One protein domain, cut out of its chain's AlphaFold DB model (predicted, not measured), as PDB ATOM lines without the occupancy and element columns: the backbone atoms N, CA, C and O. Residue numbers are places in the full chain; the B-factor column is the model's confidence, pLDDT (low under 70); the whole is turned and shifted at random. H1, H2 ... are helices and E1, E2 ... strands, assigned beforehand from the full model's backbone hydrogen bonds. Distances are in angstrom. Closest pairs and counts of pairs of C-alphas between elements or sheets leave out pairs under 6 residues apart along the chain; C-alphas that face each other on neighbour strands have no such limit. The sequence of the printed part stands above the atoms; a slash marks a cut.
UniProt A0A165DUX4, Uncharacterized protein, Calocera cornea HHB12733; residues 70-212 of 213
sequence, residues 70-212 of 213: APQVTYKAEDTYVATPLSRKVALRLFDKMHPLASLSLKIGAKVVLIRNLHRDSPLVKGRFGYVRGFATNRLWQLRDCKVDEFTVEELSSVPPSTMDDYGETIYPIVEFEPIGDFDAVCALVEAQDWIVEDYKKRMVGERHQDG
ATOM      1  N   ALA A  70      44.275  -6.727 -19.397       93.50
ATOM      2  CA  ALA A  70      43.002  -6.681 -20.105       93.50
ATOM      3  C   ALA A  70      42.204  -5.437 -19.680       93.50
ATOM      4  O   ALA A  70      42.350  -4.984 -18.535       93.50
ATOM      5  N   PRO A  71      41.362  -4.875 -20.567       94.69
ATOM      6  CA  PRO A  71      40.451  -3.798 -20.200       94.69
ATOM      7  C   PRO A  71      39.503  -4.222 -19.070       94.69
ATOM      8  O   PRO A  71      39.143  -5.394 -18.939       94.69
ATOM      9  N   GLN A  72      39.130  -3.258 -18.231       95.00
ATOM     10  CA  GLN A  72      38.274  -3.471 -17.069       95.00
ATOM     11  C   GLN A  72      36.822  -3.121 -17.393       95.00
ATOM     12  O   GLN A  72      36.558  -2.052 -17.934       95.00
ATOM     13  N   VAL A  73      35.898  -3.972 -16.952       95.50
ATOM     14  CA  VAL A  73      34.458  -3.690 -16.892       95.50
ATOM     15  C   VAL A  73      34.068  -3.522 -15.428       95.50
ATOM     16  O   VAL A  73      34.480  -4.320 -14.582       95.50
ATOM     17  N   THR A  74      33.296  -2.486 -15.104       94.25
ATOM     18  CA  THR A  74      32.910  -2.178 -13.722       94.25
ATOM     19  C   THR A  74      31.397  -2.167 -13.573       94.25
ATOM     20  O   THR A  74      30.728  -1.321 -14.151       94.25
ATOM     21  N   TYR A  75      30.895  -3.075 -12.740       93.06
ATOM     22  CA  TYR A  75      29.488  -3.214 -12.373       93.06
ATOM     23  C   TYR A  75      29.211  -2.421 -11.098       93.06
ATOM     24  O   TYR A  75      29.951  -2.563 -10.117       93.06
ATOM     25  N   LYS A  76      28.161  -1.598 -11.095       91.56
ATOM     26  CA  LYS A  76      27.786  -0.756  -9.953       91.56
ATOM     27  C   LYS A  76      26.472  -1.232  -9.358       91.56
ATOM     28  O   LYS A  76      25.525  -1.522 -10.067       91.56
ATOM     29  N   ALA A  77      26.414  -1.295  -8.038       90.25
ATOM     30  CA  ALA A  77      25.194  -1.643  -7.341       90.25
ATOM     31  C   ALA A  77      24.385  -0.395  -6.970       90.25
ATOM     32  O   ALA A  77      24.944   0.655  -6.644       90.25
ATOM     33  N   GLU A  78      23.071  -0.554  -6.959       88.62
ATOM     34  CA  GLU A  78      22.103   0.404  -6.454       88.62
ATOM     35  C   GLU A  78      21.575  -0.070  -5.096       88.62
ATOM     36  O   GLU A  78      21.103  -1.198  -4.949       88.62
ATOM     37  N   ASP A  79      21.659   0.802  -4.091       88.50
ATOM     38  CA  ASP A  79      21.178   0.521  -2.738       88.50
ATOM     39  C   ASP A  79      19.830   1.220  -2.507       88.50
ATOM     40  O   ASP A  79      19.735   2.452  -2.557       88.50
ATOM     41  N   THR A  80      18.793   0.446  -2.192       87.62
ATOM     42  CA  THR A  80      17.478   0.941  -1.773       87.62
ATOM     43  C   THR A  80      17.323   0.808  -0.260       87.62
ATOM     44  O   THR A  80      17.827  -0.127   0.363       87.62
ATOM     45  N   TYR A  81      16.629   1.757   0.367       84.62
ATOM     46  CA  TYR A  81      16.485   1.816   1.823       84.62
ATOM     47  C   TYR A  81      15.026   1.639   2.217       84.62
ATOM     48  O   TYR A  81      14.147   2.325   1.697       84.62
ATOM     49  N   VAL A  82      14.782   0.776   3.200       84.62
ATOM     50  CA  VAL A  82      13.474   0.652   3.849       84.62
ATOM     51  C   VAL A  82      13.442   1.567   5.073       84.62
ATOM     52  O   VAL A  82      14.472   1.871   5.677       84.62
ATOM     53  N   ALA A  83      12.257   2.041   5.458       78.25
ATOM     54  CA  ALA A  83      12.097   2.785   6.701       78.25
ATOM     55  C   ALA A  83      12.462   1.887   7.897       78.25
ATOM     56  O   ALA A  83      11.785   0.901   8.184       78.25
ATOM     57  N   THR A  84      13.532   2.238   8.612       77.75
ATOM     58  CA  THR A  84      13.980   1.514   9.809       77.75
ATOM     59  C   THR A  84      14.144   2.472  10.990       77.75
ATOM     60  O   THR A  84      14.381   3.664  10.785       77.75
ATOM     61  N   PRO A  85      14.109   1.974  12.239       79.69
ATOM     62  CA  PRO A  85      14.453   2.777  13.411       79.69
ATOM     63  C   PRO A  85      15.963   3.071  13.534       79.69
ATOM     64  O   PRO A  85      16.384   3.719  14.491       79.69
ATOM     65  N   LEU A  86      16.806   2.567  12.626       82.06
ATOM     66  CA  LEU A  86      18.242   2.846  12.612       82.06
ATOM     67  C   LEU A  86      18.510   4.222  11.999       82.06
ATOM     68  O   LEU A  86      17.885   4.625  11.022       82.06
ATOM     69  N   SER A  87      19.523   4.921  12.516       83.81
ATOM     70  CA  SER A  87      20.016   6.125  11.842       83.81
ATOM     71  C   SER A  87      20.571   5.786  10.452       83.81
ATOM     72  O   SER A  87      21.190   4.735  10.262       83.81
ATOM     73  N   ARG A  88      20.454   6.721   9.502       81.50
ATOM     74  CA  ARG A  88      21.007   6.575   8.142       81.50
ATOM     75  C   ARG A  88      22.491   6.191   8.142       81.50
ATOM     76  O   ARG A  88      22.908   5.343   7.365       81.50
ATOM     77  N   LYS A  89      23.282   6.755   9.060       84.62
ATOM     78  CA  LYS A  89      24.712   6.437   9.217       84.62
ATOM     79  C   LYS A  89      24.953   4.975   9.605       84.62
ATOM     80  O   LYS A  89      25.939   4.383   9.179       84.62
ATOM     81  N   VAL A  90      24.083   4.401  10.436       84.38
ATOM     82  CA  VAL A  90      24.169   2.986  10.825       84.38
ATOM     83  C   VAL A  90      23.734   2.090   9.672       84.38
ATOM     84  O   VAL A  90      24.419   1.108   9.414       84.38
ATOM     85  N   ALA A  91      22.671   2.457   8.949       80.69
ATOM     86  CA  ALA A  91      22.238   1.734   7.755       80.69
ATOM     87  C   ALA A  91      23.351   1.681   6.692       80.69
ATOM     88  O   ALA A  91      23.732   0.592   6.283       80.69
ATOM     89  N   LEU A  92      23.965   2.820   6.347       82.88
ATOM     90  CA  LEU A  92      25.083   2.887   5.390       82.88
ATOM     91  C   LEU A  92      26.247   1.962   5.776       82.88
ATOM     92  O   LEU A  92      26.753   1.206   4.956       82.88
ATOM     93  N   ARG A  93      26.614   1.929   7.062       84.62
ATOM     94  CA  ARG A  93      27.668   1.028   7.554       84.62
ATOM     95  C   ARG A  93      27.325  -0.456   7.429       84.62
ATOM     96  O   ARG A  93      28.246  -1.270   7.440       84.62
ATOM     97  N   LEU A  94      26.044  -0.828   7.400       84.00
ATOM     98  CA  LEU A  94      25.639  -2.213   7.144       84.00
ATOM     99  C   LEU A  94      25.882  -2.563   5.674       84.00
ATOM    100  O   LEU A  94      26.488  -3.595   5.404       84.00
ATOM    101  N   PHE A  95      25.521  -1.668   4.753       82.81
ATOM    102  CA  PHE A  95      25.798  -1.806   3.321       82.81
ATOM    103  C   PHE A  95      27.300  -1.871   2.997       82.81
ATOM    104  O   PHE A  95      27.709  -2.689   2.172       82.81
ATOM    105  N   ASP A  96      28.135  -1.077   3.676       80.94
ATOM    106  CA  ASP A  96      29.600  -1.095   3.496       80.94
ATOM    107  C   ASP A  96      30.245  -2.413   3.951       80.94
ATOM    108  O   ASP A  96      31.287  -2.821   3.443       80.94
ATOM    109  N   LYS A  97      29.644  -3.079   4.943       77.19
ATOM    110  CA  LYS A  97      30.142  -4.345   5.506       77.19
ATOM    111  C   LYS A  97      29.598  -5.579   4.790       77.19
ATOM    112  O   LYS A  97      30.027  -6.692   5.092       77.19
ATOM    113  N   MET A  98      28.630  -5.397   3.901       74.06
ATOM    114  CA  MET A  98      27.992  -6.479   3.171       74.06
ATOM    115  C   MET A  98      28.810  -6.880   1.947       74.06
ATOM    116  O   MET A  98      29.397  -6.048   1.260       74.06
ATOM    117  N   HIS A  99      28.763  -8.175   1.646       75.25
ATOM    118  CA  HIS A  99      29.068  -8.684   0.317       75.25
ATOM    119  C   HIS A  99      27.746  -9.026  -0.380       75.25
ATOM    120  O   HIS A  99      26.884  -9.628   0.267       75.25
ATOM    121  N   PRO A 100      27.586  -8.675  -1.666       79.56
ATOM    122  CA  PRO A 100      28.586  -8.149  -2.597       79.56
ATOM    123  C   PRO A 100      28.916  -6.671  -2.377       79.56
ATOM    124  O   PRO A 100      28.160  -5.938  -1.744       79.56
ATOM    125  N   LEU A 101      30.057  -6.254  -2.929       83.19
ATOM    126  CA  LEU A 101      30.519  -4.866  -2.918       83.19
ATOM    127  C   LEU A 101      29.611  -3.975  -3.780       83.19
ATOM    128  O   LEU A 101      29.012  -4.446  -4.745       83.19
ATOM    129  N   ALA A 102      29.571  -2.679  -3.463       86.00
ATOM    130  CA  ALA A 102      28.830  -1.680  -4.240       86.00
ATOM    131  C   ALA A 102      29.418  -1.433  -5.642       86.00
ATOM    132  O   ALA A 102      28.738  -0.921  -6.521       86.00
ATOM    133  N   SER A 103      30.685  -1.786  -5.856       89.12
ATOM    134  CA  SER A 103      31.347  -1.728  -7.156       89.12
ATOM    135  C   SER A 103      32.171  -2.993  -7.334       89.12
ATOM    136  O   SER A 103      32.953  -3.351  -6.450       89.12
ATOM    137  N   LEU A 104      32.009  -3.659  -8.472       91.81
ATOM    138  CA  LEU A 104      32.738  -4.869  -8.827       91.81
ATOM    139  C   LEU A 104      33.433  -4.666 -10.170       91.81
ATOM    140  O   LEU A 104      32.789  -4.592 -11.212       91.81
ATOM    141  N   SER A 105      34.759  -4.590 -10.135       94.25
ATOM    142  CA  SER A 105      35.590  -4.504 -11.333       94.25
ATOM    143  C   SER A 105      36.083  -5.882 -11.746       94.25
ATOM    144  O   SER A 105      36.646  -6.611 -10.930       94.25
ATOM    145  N   LEU A 106      35.891  -6.223 -13.017       95.75
ATOM    146  CA  LEU A 106      36.278  -7.497 -13.608       95.75
ATOM    147  C   LEU A 106      37.121  -7.270 -14.863       95.75
ATOM    148  O   LEU A 106      36.955  -6.287 -15.582       95.75
ATOM    149  N   LYS A 107      38.017  -8.216 -15.123       97.06
ATOM    150  CA  LYS A 107      38.837  -8.314 -16.333       97.06
ATOM    151  C   LYS A 107      38.808  -9.760 -16.809       97.06
ATOM    152  O   LYS A 107      38.699 -10.662 -15.976       97.06
ATOM    153  N   ILE A 108      38.946  -9.995 -18.111       97.00
ATOM    154  CA  ILE A 108      39.124 -11.357 -18.639       97.00
ATOM    155  C   ILE A 108      40.362 -11.985 -17.980       97.00
ATOM    156  O   ILE A 108      41.401 -11.341 -17.852       97.00
ATOM    157  N   GLY A 109      40.234 -13.224 -17.510       94.62
ATOM    158  CA  GLY A 109      41.261 -13.940 -16.752       94.62
ATOM    159  C   GLY A 109      41.268 -13.655 -15.245       94.62
ATOM    160  O   GLY A 109      42.016 -14.302 -14.512       94.62
ATOM    161  N   ALA A 110      40.435 -12.737 -14.743       95.50
ATOM    162  CA  ALA A 110      40.337 -12.487 -13.308       95.50
ATOM    163  C   ALA A 110      39.754 -13.702 -12.574       95.50
ATOM    164  O   ALA A 110      38.709 -14.229 -12.961       95.50
ATOM    165  N   LYS A 111      40.416 -14.114 -11.484       95.12
ATOM    166  CA  LYS A 111      39.916 -15.158 -10.585       95.12
ATOM    167  C   LYS A 111      38.809 -14.596  -9.697       95.12
ATOM    168  O   LYS A 111      39.008 -13.601  -9.002       95.12
ATOM    169  N   VAL A 112      37.665 -15.264  -9.690       95.06
ATOM    170  CA  VAL A 112      36.473 -14.903  -8.919       95.06
ATOM    171  C   VAL A 112      36.045 -16.060  -8.023       95.06
ATOM    172  O   VAL A 112      36.464 -17.203  -8.207       95.06
ATOM    173  N   VAL A 113      35.208 -15.765  -7.030       93.94
ATOM    174  CA  VAL A 113      34.589 -16.775  -6.168       93.94
ATOM    175  C   VAL A 113      33.091 -16.533  -6.097       93.94
ATOM    176  O   VAL A 113      32.637 -15.403  -5.910       93.94
ATOM    177  N   LEU A 114      32.312 -17.602  -6.230       92.81
ATOM    178  CA  LEU A 114      30.866 -17.534  -6.131       92.81
ATOM    179  C   LEU A 114      30.451 -17.328  -4.670       92.81
ATOM    180  O   LEU A 114      30.789 -18.126  -3.798       92.81
ATOM    181  N   ILE A 115      29.695 -16.271  -4.377       90.88
ATOM    182  CA  ILE A 115      29.301 -15.927  -2.997       90.88
ATOM    183  C   ILE A 115      27.865 -16.339  -2.635       90.88
ATOM    184  O   ILE A 115      27.484 -16.247  -1.463       90.88
ATOM    185  N   ARG A 116      27.096 -16.846  -3.608       87.81
ATOM    186  CA  ARG A 116      25.705 -17.307  -3.472       87.81
ATOM    187  C   ARG A 116      25.450 -18.519  -4.367       87.81
ATOM    188  O   ARG A 116      25.979 -18.582  -5.465       87.81
ATOM    189  N   ASN A 117      24.626 -19.458  -3.910       87.81
ATOM    190  CA  ASN A 117      24.186 -20.578  -4.747       87.81
ATOM    191  C   ASN A 117      23.254 -20.052  -5.847       87.81
ATOM    192  O   ASN A 117      22.275 -19.380  -5.516       87.81
ATOM    193  N   LEU A 118      23.537 -20.364  -7.112       82.94
ATOM    194  CA  LEU A 118      22.726 -19.879  -8.238       82.94
ATOM    195  C   LEU A 118      21.485 -20.753  -8.480       82.94
ATOM    196  O   LEU A 118      20.402 -20.221  -8.692       82.94
ATOM    197  N   HIS A 119      21.591 -22.076  -8.314       77.12
ATOM    198  CA  HIS A 119      20.427 -22.971  -8.258       77.12
ATOM    199  C   HIS A 119      20.608 -24.056  -7.194       77.12
ATOM    200  O   HIS A 119      21.731 -24.418  -6.846       77.12
ATOM    201  N   ARG A 120      19.489 -24.576  -6.670       60.94
ATOM    202  CA  ARG A 120      19.480 -25.538  -5.554       60.94
ATOM    203  C   ARG A 120      20.122 -26.884  -5.906       60.94
ATOM    204  O   ARG A 120      20.759 -27.470  -5.039       60.94
ATOM    205  N   ASP A 121      20.010 -27.288  -7.168       61.62
ATOM    206  CA  ASP A 121      20.504 -28.566  -7.698       61.62
ATOM    207  C   ASP A 121      21.609 -28.372  -8.755       61.62
ATOM    208  O   ASP A 121      21.911 -29.271  -9.536       61.62
ATOM    209  N   SER A 122      22.209 -27.177  -8.807       74.19
ATOM    210  CA  SER A 122      23.311 -26.866  -9.722       74.19
ATOM    211  C   SER A 122      24.664 -27.089  -9.046       74.19
ATOM    212  O   SER A 122      24.806 -26.838  -7.846       74.19
ATOM    213  N   PRO A 123      25.702 -27.456  -9.816       82.69
ATOM    214  CA  PRO A 123      27.070 -27.513  -9.311       82.69
ATOM    215  C   PRO A 123      27.648 -26.116  -8.961       82.69
ATOM    216  O   PRO A 123      28.777 -26.008  -8.473       82.69
ATOM    217  N   LEU A 124      26.898 -25.029  -9.190       88.62
ATOM    218  CA  LEU A 124      27.246 -23.642  -8.860       88.62
ATOM    219  C   LEU A 124      26.912 -23.300  -7.402       88.62
ATOM    220  O   LEU A 124      25.945 -22.596  -7.089       88.62
ATOM    221  N   VAL A 125      27.754 -23.804  -6.502       88.69
ATOM    222  CA  VAL A 125      27.653 -23.592  -5.054       88.69
ATOM    223  C   VAL A 125      28.582 -22.482  -4.556       88.69
ATOM    224  O   VAL A 125      29.668 -22.243  -5.087       88.69
ATOM    225  N   LYS A 126      28.175 -21.816  -3.475       90.50
ATOM    226  CA  LYS A 126      28.974 -20.804  -2.785       90.50
ATOM    227  C   LYS A 126      30.356 -21.349  -2.399       90.50
ATOM    228  O   LYS A 126      30.475 -22.422  -1.815       90.50
ATOM    229  N   GLY A 127      31.387 -20.547  -2.646       89.50
ATOM    230  CA  GLY A 127      32.792 -20.853  -2.388       89.50
ATOM    231  C   GLY A 127      33.521 -21.456  -3.587       89.50
ATOM    232  O   GLY A 127      34.735 -21.629  -3.515       89.50
ATOM    233  N   ARG A 128      32.814 -21.755  -4.683       92.06
ATOM    234  CA  ARG A 128      33.425 -22.254  -5.913       92.06
ATOM    235  C   ARG A 128      34.196 -21.139  -6.622       92.06
ATOM    236  O   ARG A 128      33.659 -20.050  -6.823       92.06
ATOM    237  N   PHE A 129      35.450 -21.409  -6.973       94.19
ATOM    238  CA  PHE A 129      36.291 -20.483  -7.729       94.19
ATOM    239  C   PHE A 129      36.012 -20.581  -9.227       94.19
ATOM    240  O   PHE A 129      35.560 -21.616  -9.713       94.19
ATOM    241  N   GLY A 130      36.304 -19.511  -9.955       95.12
ATOM    242  CA  GLY A 130      36.243 -19.490 -11.409       95.12
ATOM    243  C   GLY A 130      37.091 -18.382 -12.011       95.12
ATOM    244  O   GLY A 130      37.692 -17.589 -11.283       95.12
ATOM    245  N   TYR A 131      37.112 -18.321 -13.338       95.81
ATOM    246  CA  TYR A 131      37.796 -17.287 -14.109       95.81
ATOM    247  C   TYR A 131      36.825 -16.626 -15.075       95.81
ATOM    248  O   TYR A 131      36.026 -17.298 -15.728       95.81
ATOM    249  N   VAL A 132      36.912 -15.302 -15.187       97.12
ATOM    250  CA  VAL A 132      36.164 -14.554 -16.202       97.12
ATOM    251  C   VAL A 132      36.709 -14.924 -17.582       97.12
ATOM    252  O   VAL A 132      37.901 -14.749 -17.841       97.12
ATOM    253  N   ARG A 133      35.850 -15.437 -18.463       97.00
ATOM    254  CA  ARG A 133      36.206 -15.840 -19.833       97.00
ATOM    255  C   ARG A 133      35.839 -14.813 -20.889       97.00
ATOM    256  O   ARG A 133      36.512 -14.754 -21.906       97.00
ATOM    257  N   GLY A 134      34.829 -14.000 -20.623       97.19
ATOM    258  CA  GLY A 134      34.350 -12.986 -21.547       97.19
ATOM    259  C   GLY A 134      33.132 -12.278 -20.982       97.19
ATOM    260  O   GLY A 134      32.791 -12.438 -19.805       97.19
ATOM    261  N   PHE A 135      32.471 -11.513 -21.836       97.12
ATOM    262  CA  PHE A 135      31.286 -10.741 -21.497       97.12
ATOM    263  C   PHE A 135      30.259 -10.893 -22.618       97.12
ATOM    264  O   PHE A 135      30.615 -10.801 -23.789       97.12
ATOM    265  N   ALA A 136      28.998 -11.143 -22.276       96.62
ATOM    266  CA  ALA A 136      27.934 -11.313 -23.261       96.62
ATOM    267  C   ALA A 136      26.592 -10.824 -22.721       96.62
ATOM    268  O   ALA A 136      26.344 -10.856 -21.515       96.62
ATOM    269  N   THR A 137      25.703 -10.398 -23.616       96.19
ATOM    270  CA  THR A 137      24.295 -10.213 -23.255       96.19
ATOM    271  C   THR A 137      23.623 -11.576 -23.097       96.19
ATOM    272  O   THR A 137      24.093 -12.594 -23.620       96.19
ATOM    273  N   ASN A 138      22.489 -11.610 -22.396       95.00
ATOM    274  CA  ASN A 138      21.698 -12.835 -22.266       95.00
ATOM    275  C   ASN A 138      21.272 -13.371 -23.648       95.00
ATOM    276  O   ASN A 138      21.348 -14.572 -23.905       95.00
ATOM    277  N   ARG A 139      20.937 -12.474 -24.582       95.25
ATOM    278  CA  ARG A 139      20.581 -12.830 -25.956       95.25
ATOM    279  C   ARG A 139      21.720 -13.527 -26.695       95.25
ATOM    280  O   ARG A 139      21.492 -14.572 -27.300       95.25
ATOM    281  N   LEU A 140      22.933 -12.974 -26.650       95.06
ATOM    282  CA  LEU A 140      24.089 -13.592 -27.304       95.06
ATOM    283  C   LEU A 140      24.408 -14.959 -26.688       95.06
ATOM    284  O   LEU A 140      24.661 -15.914 -27.416       95.06
ATOM    285  N   TRP A 141      24.327 -15.075 -25.362       96.19
ATOM    286  CA  TRP A 141      24.512 -16.343 -24.656       96.19
ATOM    287  C   TRP A 141      23.512 -17.420 -25.100       96.19
ATOM    288  O   TRP A 141      23.907 -18.556 -25.360       96.19
ATOM    289  N   GLN A 142      22.235 -17.065 -25.266       95.62
ATOM    290  CA  GLN A 142      21.210 -17.979 -25.782       95.62
ATOM    291  C   GLN A 142      21.450 -18.373 -27.246       95.62
ATOM    292  O   GLN A 142      21.268 -19.532 -27.601       95.62
ATOM    293  N   LEU A 143      21.896 -17.438 -28.093       96.19
ATOM    294  CA  LEU A 143      22.261 -17.707 -29.494       96.19
ATOM    295  C   LEU A 143      23.480 -18.633 -29.646       96.19
ATOM    296  O   LEU A 143      23.782 -19.076 -30.753       96.19
ATOM    297  N   ARG A 144      24.200 -18.876 -28.552       96.19
ATOM    298  CA  ARG A 144      25.358 -19.766 -28.441       96.19
ATOM    299  C   ARG A 144      25.016 -21.012 -27.618       96.19
ATOM    300  O   ARG A 144      25.882 -21.595 -26.974       96.19
ATOM    301  N   ASP A 145      23.732 -21.372 -27.569       94.62
ATOM    302  CA  ASP A 145      23.194 -22.534 -26.852       94.62
ATOM    303  C   ASP A 145      23.629 -22.625 -25.381       94.62
ATOM    304  O   ASP A 145      23.748 -23.715 -24.814       94.62
ATOM    305  N   CYS A 146      23.871 -21.474 -24.744       92.75
ATOM    306  CA  CYS A 146      24.377 -21.378 -23.378       92.75
ATOM    307  C   CYS A 146      25.705 -22.131 -23.156       92.75
ATOM    308  O   CYS A 146      25.941 -22.676 -22.072       92.75
ATOM    309  N   LYS A 147      26.569 -22.188 -24.177       92.25
ATOM    310  CA  LYS A 147      27.867 -22.869 -24.135       92.25
ATOM    311  C   LYS A 147      28.975 -21.920 -24.549       92.25
ATOM    312  O   LYS A 147      28.903 -21.275 -25.586       92.25
ATOM    313  N   VAL A 148      30.039 -21.883 -23.748       93.19
ATOM    314  CA  VAL A 148      31.215 -21.060 -24.061       93.19
ATOM    315  C   VAL A 148      31.930 -21.543 -25.328       93.19
ATOM    316  O   VAL A 148      32.479 -20.724 -26.051       93.19
ATOM    317  N   ASP A 149      31.873 -22.846 -25.622       93.88
ATOM    318  CA  ASP A 149      32.565 -23.467 -26.762       93.88
ATOM    319  C   ASP A 149      32.005 -23.030 -28.124       93.88
ATOM    320  O   ASP A 149      32.678 -23.171 -29.140       93.88
ATOM    321  N   GLU A 150      30.787 -22.483 -28.147       96.06
ATOM    322  CA  GLU A 150      30.158 -21.955 -29.363       96.06
ATOM    323  C   GLU A 150      30.618 -20.518 -29.677       96.06
ATOM    324  O   GLU A 150      30.324 -19.998 -30.754       96.06
ATOM    325  N   PHE A 151      31.319 -19.849 -28.752       96.00
ATOM    326  CA  PHE A 151      31.857 -18.504 -28.966       96.00
ATOM    327  C   PHE A 151      33.188 -18.550 -29.715       96.00
ATOM    328  O   PHE A 151      34.041 -19.402 -29.457       96.00
ATOM    329  N   THR A 152      33.419 -17.574 -30.593       95.88
ATOM    330  CA  THR A 152      34.741 -17.417 -31.211       95.88
ATOM    331  C   THR A 152      35.745 -16.784 -30.243       95.88
ATOM    332  O   THR A 152      35.386 -16.155 -29.242       95.88
ATOM    333  N   VAL A 153      37.039 -16.920 -30.552       93.50
ATOM    334  CA  VAL A 153      38.114 -16.289 -29.768       93.50
ATOM    335  C   VAL A 153      37.954 -14.768 -29.765       93.50
ATOM    336  O   VAL A 153      38.140 -14.129 -28.731       93.50
ATOM    337  N   GLU A 154      37.562 -14.191 -30.900       93.88
ATOM    338  CA  GLU A 154      37.305 -12.761 -31.042       93.88
ATOM    339  C   GLU A 154      36.155 -12.317 -30.134       93.88
ATOM    340  O   GLU A 154      36.311 -11.337 -29.407       93.88
ATOM    341  N   GLU A 155      35.049 -13.068 -30.106       93.88
ATOM    342  CA  GLU A 155      33.895 -12.772 -29.250       93.88
ATOM    343  C   GLU A 155      34.265 -12.797 -27.763       93.88
ATOM    344  O   GLU A 155      33.936 -11.861 -27.037       93.88
ATOM    345  N   LEU A 156      35.002 -13.818 -27.310       94.31
ATOM    346  CA  LEU A 156      35.423 -13.926 -25.907       94.31
ATOM    347  C   LEU A 156      36.473 -12.881 -25.517       94.31
ATOM    348  O   LEU A 156      36.506 -12.453 -24.365       94.31
ATOM    349  N   SER A 157      37.324 -12.466 -26.459       93.25
ATOM    350  CA  SER A 157      38.352 -11.445 -26.230       93.25
ATOM    351  C   SER A 157      37.814 -10.009 -26.253       93.25
ATOM    352  O   SER A 157      38.490  -9.094 -25.776       93.25
ATOM    353  N   SER A 158      36.609  -9.806 -26.793       93.50
ATOM    354  CA  SER A 158      35.963  -8.500 -26.858       93.50
ATOM    355  C   SER A 158      35.552  -8.040 -25.462       93.50
ATOM    356  O   SER A 158      34.765  -8.691 -24.772       93.50
ATOM    357  N   VAL A 159      36.089  -6.898 -25.030       92.94
ATOM    358  CA  VAL A 159      35.705  -6.275 -23.760       92.94
ATOM    359  C   VAL A 159      34.796  -5.086 -24.050       92.94
ATOM    360  O   VAL A 159      35.232  -4.154 -24.731       92.94
ATOM    361  N   PRO A 160      33.553  -5.085 -23.542       92.31
ATOM    362  CA  PRO A 160      32.632  -3.991 -23.791       92.31
ATOM    363  C   PRO A 160      33.098  -2.715 -23.070       92.31
ATOM    364  O   PRO A 160      33.667  -2.788 -21.977       92.31
ATOM    365  N   PRO A 161      32.843  -1.527 -23.644       89.00
ATOM    366  CA  PRO A 161      33.206  -0.255 -23.018       89.00
ATOM    367  C   PRO A 161      32.312   0.095 -21.818       89.00
ATOM    368  O   PRO A 161      32.652   0.983 -21.036       89.00
ATOM    369  N   SER A 162      31.164  -0.574 -21.680       91.62
ATOM    370  CA  SER A 162      30.184  -0.360 -20.620       91.62
ATOM    371  C   SER A 162      29.515  -1.683 -20.225       91.62
ATOM    372  O   SER A 162      29.774  -2.724 -20.827       91.62
ATOM    373  N   THR A 163      28.668  -1.657 -19.201       92.88
ATOM    374  CA  THR A 163      27.853  -2.801 -18.761       92.88
ATOM    375  C   THR A 163      26.548  -2.955 -19.550       92.88
ATOM    376  O   THR A 163      25.786  -3.882 -19.284       92.88
ATOM    377  N   MET A 164      26.318  -2.100 -20.549       92.81
ATOM    378  CA  MET A 164      25.259  -2.225 -21.548       92.81
ATOM    379  C   MET A 164      25.812  -2.198 -22.970       92.81
ATOM    380  O   MET A 164      26.870  -1.615 -23.233       92.81
ATOM    381  N   ASP A 165      25.076  -2.811 -23.889       91.31
ATOM    382  CA  ASP A 165      25.313  -2.661 -25.320       91.31
ATOM    383  C   ASP A 165      24.597  -1.427 -25.905       91.31
ATOM    384  O   ASP A 165      23.874  -0.700 -25.219       91.31
ATOM    385  N   ASP A 166      24.788  -1.199 -27.206       90.31
ATOM    386  CA  ASP A 166      24.191  -0.072 -27.934       90.31
ATOM    387  C   ASP A 166      22.650  -0.139 -28.014       90.31
ATOM    388  O   ASP A 166      21.999   0.850 -28.359       90.31
ATOM    389  N   TYR A 167      22.056  -1.291 -27.692       90.31
ATOM    390  CA  TYR A 167      20.612  -1.526 -27.667       90.31
ATOM    391  C   TYR A 167      20.025  -1.447 -26.248       90.31
ATOM    392  O   TYR A 167      18.809  -1.579 -26.084       90.31
ATOM    393  N   GLY A 168      20.858  -1.198 -25.232       90.31
ATOM    394  CA  GLY A 168      20.458  -1.158 -23.827       90.31
ATOM    395  C   GLY A 168      20.273  -2.538 -23.191       90.31
ATOM    396  O   GLY A 168      19.648  -2.634 -22.134       90.31
ATOM    397  N   GLU A 169      20.777  -3.611 -23.809       92.94
ATOM    398  CA  GLU A 169      20.847  -4.926 -23.173       92.94
ATOM    399  C   GLU A 169      22.012  -4.962 -22.178       92.94
ATOM    400  O   GLU A 169      23.148  -4.603 -22.496       92.94
ATOM    401  N   THR A 170      21.742  -5.447 -20.965       93.50
ATOM    402  CA  THR A 170      22.786  -5.649 -19.961       93.50
ATOM    403  C   THR A 170      23.762  -6.732 -20.406       93.50
ATOM    404  O   THR A 170      23.371  -7.831 -20.815       93.50
ATOM    405  N   ILE A 171      25.047  -6.433 -20.264       95.50
ATOM    406  CA  ILE A 171      26.147  -7.346 -20.530       95.50
ATOM    407  C   ILE A 171      26.590  -7.968 -19.208       95.50
ATOM    408  O   ILE A 171      26.864  -7.261 -18.243       95.50
ATOM    409  N   TYR A 172      26.695  -9.292 -19.174       95.88
ATOM    410  CA  TYR A 172      27.076 -10.060 -17.995       95.88
ATOM    411  C   TYR A 172      28.409 -10.784 -18.208       95.88
ATOM    412  O   TYR A 172      28.762 -11.124 -19.343       95.88
ATOM    413  N   PRO A 173      29.168 -11.060 -17.135       96.50
ATOM    414  CA  PRO A 173      30.385 -11.845 -17.241       96.50
ATOM    415  C   PRO A 173      30.062 -13.323 -17.488       96.50
ATOM    416  O   PRO A 173      29.248 -13.931 -16.790       96.50
ATOM    417  N   ILE A 174      30.774 -13.920 -18.441       97.19
ATOM    418  CA  ILE A 174      30.861 -15.371 -18.598       97.19
ATOM    419  C   ILE A 174      31.973 -15.851 -17.671       97.19
ATOM    420  O   ILE A 174      33.120 -15.403 -17.776       97.19
ATOM    421  N   VAL A 175      31.649 -16.762 -16.758       96.94
ATOM    422  CA  VAL A 175      32.605 -17.318 -15.798       96.94
ATOM    423  C   VAL A 175      32.700 -18.821 -15.983       96.94
ATOM    424  O   VAL A 175      31.690 -19.521 -15.934       96.94
ATOM    425  N   GLU A 176      33.923 -19.317 -16.144       95.50
ATOM    426  CA  GLU A 176      34.224 -20.743 -16.052       95.50
ATOM    427  C   GLU A 176      34.598 -21.081 -14.612       95.50
ATOM    428  O   GLU A 176      35.618 -20.622 -14.094       95.50
ATOM    429  N   PHE A 177      33.768 -21.878 -13.950       94.94
ATOM    430  CA  PHE A 177      33.990 -22.321 -12.584       94.94
ATOM    431  C   PHE A 177      34.821 -23.606 -12.544       94.94
ATOM    432  O   PHE A 177      34.465 -24.604 -13.172       94.94
ATOM    433  N   GLU A 178      35.888 -23.597 -11.740       92.75
ATOM    434  CA  GLU A 178      36.810 -24.724 -11.528       92.75
ATOM    435  C   GLU A 178      36.047 -25.969 -11.036       92.75
ATOM    436  O   GLU A 178      35.058 -25.812 -10.314       92.75
ATOM    437  N   PRO A 179      36.456 -27.203 -11.379       89.94
ATOM    438  CA  PRO A 179      35.808 -28.420 -10.884       89.94
ATOM    439  C   PRO A 179      35.839 -28.496  -9.349       89.94
ATOM    440  O   PRO A 179      36.779 -28.023  -8.706       89.94
ATOM    441  N   ILE A 180      34.810 -29.091  -8.742       85.12
ATOM    442  CA  ILE A 180      34.713 -29.233  -7.284       85.12
ATOM    443  C   ILE A 180      34.087 -30.572  -6.891       85.12
ATOM    444  O   ILE A 180      32.946 -30.868  -7.232       85.12
ATOM    445  N   GLY A 181      34.819 -31.372  -6.110       82.88
ATOM    446  CA  GLY A 181      34.369 -32.717  -5.748       82.88
ATOM    447  C   GLY A 181      34.162 -33.569  -7.001       82.88
ATOM    448  O   GLY A 181      35.090 -33.700  -7.791       82.88
ATOM    449  N   ASP A 182      32.946 -34.082  -7.176       83.25
ATOM    450  CA  ASP A 182      32.542 -34.892  -8.335       83.25
ATOM    451  C   ASP A 182      31.931 -34.053  -9.476       83.25
ATOM    452  O   ASP A 182      31.425 -34.603 -10.450       83.25
ATOM    453  N   PHE A 183      31.926 -32.720  -9.355       85.00
ATOM    454  CA  PHE A 183      31.386 -31.828 -10.377       85.00
ATOM    455  C   PHE A 183      32.492 -31.291 -11.282       85.00
ATOM    456  O   PHE A 183      33.415 -30.616 -10.812       85.00
ATOM    457  N   ASP A 184      32.337 -31.519 -12.585       90.62
ATOM    458  CA  ASP A 184      33.208 -30.973 -13.625       90.62
ATOM    459  C   ASP A 184      33.169 -29.441 -13.680       90.62
ATOM    460  O   ASP A 184      32.292 -28.787 -13.097       90.62
ATOM    461  N   ALA A 185      34.143 -28.862 -14.389       91.56
ATOM    462  CA  ALA A 185      34.148 -27.441 -14.706       91.56
ATOM    463  C   ALA A 185      32.844 -27.045 -15.414       91.56
ATOM    464  O   ALA A 185      32.303 -27.804 -16.217       91.56
ATOM    465  N   VAL A 186      32.316 -25.864 -15.098       92.81
ATOM    466  CA  VAL A 186      31.052 -25.394 -15.675       92.81
ATOM    467  C   VAL A 186      31.153 -23.922 -16.026       92.81
ATOM    468  O   VAL A 186      31.603 -23.113 -15.215       92.81
ATOM    469  N   CYS A 187      30.715 -23.570 -17.228       93.94
ATOM    470  CA  CYS A 187      30.586 -22.181 -17.642       93.94
ATOM    471  C   CYS A 187      29.171 -21.679 -17.386       93.94
ATOM    472  O   CYS A 187      28.199 -22.400 -17.608       93.94
ATOM    473  N   ALA A 188      29.055 -20.437 -16.931       94.44
ATOM    474  CA  ALA A 188      27.770 -19.781 -16.761       94.44
ATOM    475  C   ALA A 188      27.866 -18.292 -17.087       94.44
ATOM    476  O   ALA A 188      28.871 -17.643 -16.790       94.44
ATOM    477  N   LEU A 189      26.779 -17.758 -17.639       95.06
ATOM    478  CA  LEU A 189      26.522 -16.327 -17.657       95.06
ATOM    479  C   LEU A 189      26.060 -15.907 -16.257       95.06
ATOM    480  O   LEU A 189      25.040 -16.392 -15.768       95.06
ATOM    481  N   VAL A 190      26.834 -15.061 -15.578       93.62
ATOM    482  CA  VAL A 190      26.550 -14.687 -14.187       93.62
ATOM    483  C   VAL A 190      25.736 -13.402 -14.156       93.62
ATOM    484  O   VAL A 190      26.276 -12.301 -14.230       93.62
ATOM    485  N   GLU A 191      24.424 -13.564 -14.032       91.44
ATOM    486  CA  GLU A 191      23.482 -12.452 -13.941       91.44
ATOM    487  C   GLU A 191      23.547 -11.726 -12.592       91.44
ATOM    488  O   GLU A 191      23.949 -12.280 -11.560       91.44
ATOM    489  N   ALA A 192      23.094 -10.473 -12.611       88.06
ATOM    490  CA  ALA A 192      22.853  -9.672 -11.423       88.06
ATOM    491  C   ALA A 192      21.941 -10.398 -10.423       88.06
ATOM    492  O   ALA A 192      21.061 -11.174 -10.793       88.06
ATOM    493  N   GLN A 193      22.149 -10.145  -9.133       85.81
ATOM    494  CA  GLN A 193      21.335 -10.709  -8.061       85.81
ATOM    495  C   GLN A 193      20.969  -9.627  -7.052       85.81
ATOM    496  O   GLN A 193      21.779  -8.741  -6.773       85.81
ATOM    497  N   ASP A 194      19.790  -9.773  -6.452       87.44
ATOM    498  CA  ASP A 194      19.318  -8.923  -5.359       87.44
ATOM    499  C   ASP A 194      19.792  -9.423  -4.003       87.44
ATOM    500  O   ASP A 194      19.774 -10.629  -3.715       87.44
ATOM    501  N   TRP A 195      20.174  -8.482  -3.146       88.12
ATOM    502  CA  TRP A 195      20.727  -8.763  -1.830       88.12
ATOM    503  C   TRP A 195      19.982  -8.003  -0.750       88.12
ATOM    504  O   TRP A 195      20.006  -6.778  -0.705       88.12
ATOM    505  N   ILE A 196      19.374  -8.740   0.172       88.69
ATOM    506  CA  ILE A 196      18.700  -8.152   1.328       88.69
ATOM    507  C   ILE A 196      19.751  -7.778   2.370       88.69
ATOM    508  O   ILE A 196      20.553  -8.616   2.788       88.69
ATOM    509  N   VAL A 197      19.723  -6.523   2.811       85.88
ATOM    510  CA  VAL A 197      20.569  -6.025   3.898       85.88
ATOM    511  C   VAL A 197      19.770  -6.083   5.185       85.88
ATOM    512  O   VAL A 197      18.732  -5.437   5.302       85.88
ATOM    513  N   GLU A 198      20.254  -6.838   6.165       88.44
ATOM    514  CA  GLU A 198      19.587  -7.001   7.455       88.44
ATOM    515  C   GLU A 198      20.402  -6.401   8.603       88.44
ATOM    516  O   GLU A 198      21.634  -6.343   8.575       88.44
ATOM    517  N   ASP A 199      19.707  -5.968   9.653       85.31
ATOM    518  CA  ASP A 199      20.342  -5.600  10.911       85.31
ATOM    519  C   ASP A 199      20.667  -6.829  11.785       85.31
ATOM    520  O   ASP A 199      20.340  -7.974  11.477       85.31
ATOM    521  N   TYR A 200      21.287  -6.592  12.942       84.12
ATOM    522  CA  TYR A 200      21.643  -7.648  13.899       84.12
ATOM    523  C   TYR A 200      20.435  -8.409  14.485       84.12
ATOM    524  O   TYR A 200      20.619  -9.457  15.102       84.12
ATOM    525  N   LYS A 201      19.208  -7.895  14.315       86.06
ATOM    526  CA  LYS A 201      17.947  -8.550  14.692       86.06
ATOM    527  C   LYS A 201      17.257  -9.216  13.495       86.06
ATOM    528  O   LYS A 201      16.107  -9.623  13.640       86.06
ATOM    529  N   LYS A 202      17.933  -9.330  12.344       83.31
ATOM    530  CA  LYS A 202      17.387  -9.843  11.076       83.31
ATOM    531  C   LYS A 202      16.199  -9.044  10.546       83.31
ATOM    532  O   LYS A 202      15.291  -9.585   9.924       83.31
ATOM    533  N   ARG A 203      16.154  -7.744  10.841       85.56
ATOM    534  CA  ARG A 203      15.167  -6.847  10.238       85.56
ATOM    535  C   ARG A 203      15.758  -6.279   8.964       85.56
ATOM    536  O   ARG A 203      16.893  -5.805   8.981       85.56
ATOM    537  N   MET A 204      14.974  -6.296   7.899       86.75
ATOM    538  CA  MET A 204      15.348  -5.705   6.624       86.75
ATOM    539  C   MET A 204      15.618  -4.204   6.780       86.75
ATOM    540  O   MET A 204      14.812  -3.459   7.339       86.75
ATOM    541  N   VAL A 205      16.776  -3.785   6.288       86.56
ATOM    542  CA  VAL A 205      17.237  -2.395   6.246       86.56
ATOM    543  C   VAL A 205      17.121  -1.821   4.840       86.56
ATOM    544  O   VAL A 205      16.907  -0.619   4.680       86.56
ATOM    545  N   GLY A 206      17.221  -2.677   3.832       88.62
ATOM    546  CA  GLY A 206      17.194  -2.288   2.436       88.62
ATOM    547  C   GLY A 206      17.584  -3.439   1.527       88.62
ATOM    548  O   GLY A 206      17.777  -4.567   1.993       88.62
ATOM    549  N   GLU A 207      17.727  -3.133   0.248       88.56
ATOM    550  CA  GLU A 207      18.170  -4.074  -0.776       88.56
ATOM    551  C   GLU A 207      19.333  -3.467  -1.550       88.56
ATOM    552  O   GLU A 207      19.399  -2.257  -1.752       88.56
ATOM    553  N   ARG A 208      20.266  -4.313  -1.971       87.94
ATOM    554  CA  ARG A 208      21.307  -3.977  -2.935       87.94
ATOM    555  C   ARG A 208      21.006  -4.731  -4.222       87.94
ATOM    556  O   ARG A 208      21.100  -5.960  -4.241       87.94
ATOM    557  N   HIS A 209      20.680  -3.990  -5.270       85.94
ATOM    558  CA  HIS A 209      20.557  -4.500  -6.627       85.94
ATOM    559  C   HIS A 209      21.899  -4.305  -7.330       85.94
ATOM    560  O   HIS A 209      22.403  -3.188  -7.389       85.94
ATOM    561  N   GLN A 210      22.536  -5.366  -7.821       75.88
ATOM    562  CA  GLN A 210      23.740  -5.197  -8.640       75.88
ATOM    563  C   GLN A 210      23.310  -4.824 -10.057       75.88
ATOM    564  O   GLN A 210      22.994  -5.714 -10.832       75.88
ATOM    565  N   ASP A 211      23.254  -3.537 -10.383       65.31
ATOM    566  CA  ASP A 211      22.805  -3.111 -11.705       65.31
ATOM    567  C   ASP A 211      23.943  -3.197 -12.742       65.31
ATOM    568  O   ASP A 211      25.138  -3.119 -12.433       65.31
ATOM    569  N   GLY A 212      23.557  -3.379 -14.000       54.00
ATOM    570  CA  GLY A 212      24.408  -3.164 -15.165       54.00
ATOM    571  C   GLY A 212      24.231  -1.773 -15.780       54.00
ATOM    572  O   GLY A 212      24.675  -1.569 -16.909       54.00
TER     573      GLY A 212
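AT A GLANCE: This is residues 70 to 212 of the 213 residues of an uncharacterized protein of Calocera cornea HHB12733 (UniProt A0A165DUX4). Two small, strongly twisted sheets of four strands each are set roughly end to end: E1, E2, E7 and E8 make one, curled like part of a barrel with H1 over one face, and E3 to E6 make the other, with the short helices H2 and H3 on one and the same face. The printed part starts in the curled sheet with E1, crosses to the second sheet after E2 and returns to the curled one after E6. The printed part has 143 residues with three named helices and eight named strands, in the order E1 H1 E2 E3 E4 H2 H3 E5 E6 E7 E8; both sheets are antiparallel, in the orders E2 E1 E8 E7 and E3 E4 E5 E6. The class is mixed, helices and strands, though under half of the residues are in named elements. The whole is compact, with a radius of gyration of the C-alphas of 16.8 A and spans of 53 by 40 by 24 A.

HOW THE PARTS SIT: E1, residues 73 to 81, is an inner strand with staggered pairing. Its residues 73 to 76 pair antiparallel with E2, residues 103 to 106, where N 75 and O 104 are within hydrogen-bond range at 2.9 A. Its residues 76 to 81 pair antiparallel with E8, residues 204 to 211, where N 78 and O 209 are 2.8 A apart. E8 forms a hairpin with E7, residues 194 to 198, with N 195 and O 208 at 2.9 A. H1, residues 88 to 97, is on this sheet at a height of 9.0 A over it, making two layers, a helix on one face of a sheet. H1 lies over E8 and runs slantwise to the strands, at 54 degrees to E8 on the local plane; the closest C-alphas of H1 and E7 are those of Phe 95 and Val 197, 6.7 A apart. In the second sheet, E3, residues 111 to 113, forms a hairpin with E4, residues 129 to 137; N 112 and O 130 are 2.8 A apart. E4 bends by 68 degrees at residue 134 and is antiparallel to E5, residues 171 to 177, with N 133 and O 174 at 2.8 A. E5 forms a hairpin with E6, residues 186 to 189, with N 177 and O 186 at 2.8 A. H2, residues 138 to 143, and H3, residues 153 to 157, are on the same face of this sheet, each over none of its strands. The closest C-alphas of H3 and E4 are those of Leu 156 and Gly 134, 4.6 A apart; those of H2 and E6 are Trp 141 and Leu 189, 7.3 A apart. Between the sheets, E1 and E5 are near each other, and the closest C-alphas of E2 and E4 are those of Leu 106 and Val 132, 7.5 A apart. H1 is apart from H2 and H3. In H1, H2 and H3 every O i to N i+4 pair is within hydrogen-bond range.

IN THESE COORDINATES: E1 begins at C-alpha 73, (34.458, -3.690, -16.892), and is 26.5 A long. H1 measures 14.5 A and E2 10.0 A. E3 is 7.1 A long; E4 begins at C-alpha 129, (36.291, -20.483, -7.729), and measures 22.1 A. H2 and H3 measure 8.7 A and 6.0 A. E5 is 18.7 A long, E6 10.3 A and E7 13.0 A. E8, 20.0 A long, ends at C-alpha 211, (22.805, -3.111, -11.705).

THE WHOLE: The two C-alphas farthest apart are those of Pro 85 and Thr 152, at 53.0 A. The printed part has no cut. The long links are E3 to E4, residues 114 to 128, and H3 to E5, residues 158 to 170. The mean pLDDT of the printed part is 89.1, with residues 120 to 121 and 211 to 212 under 70.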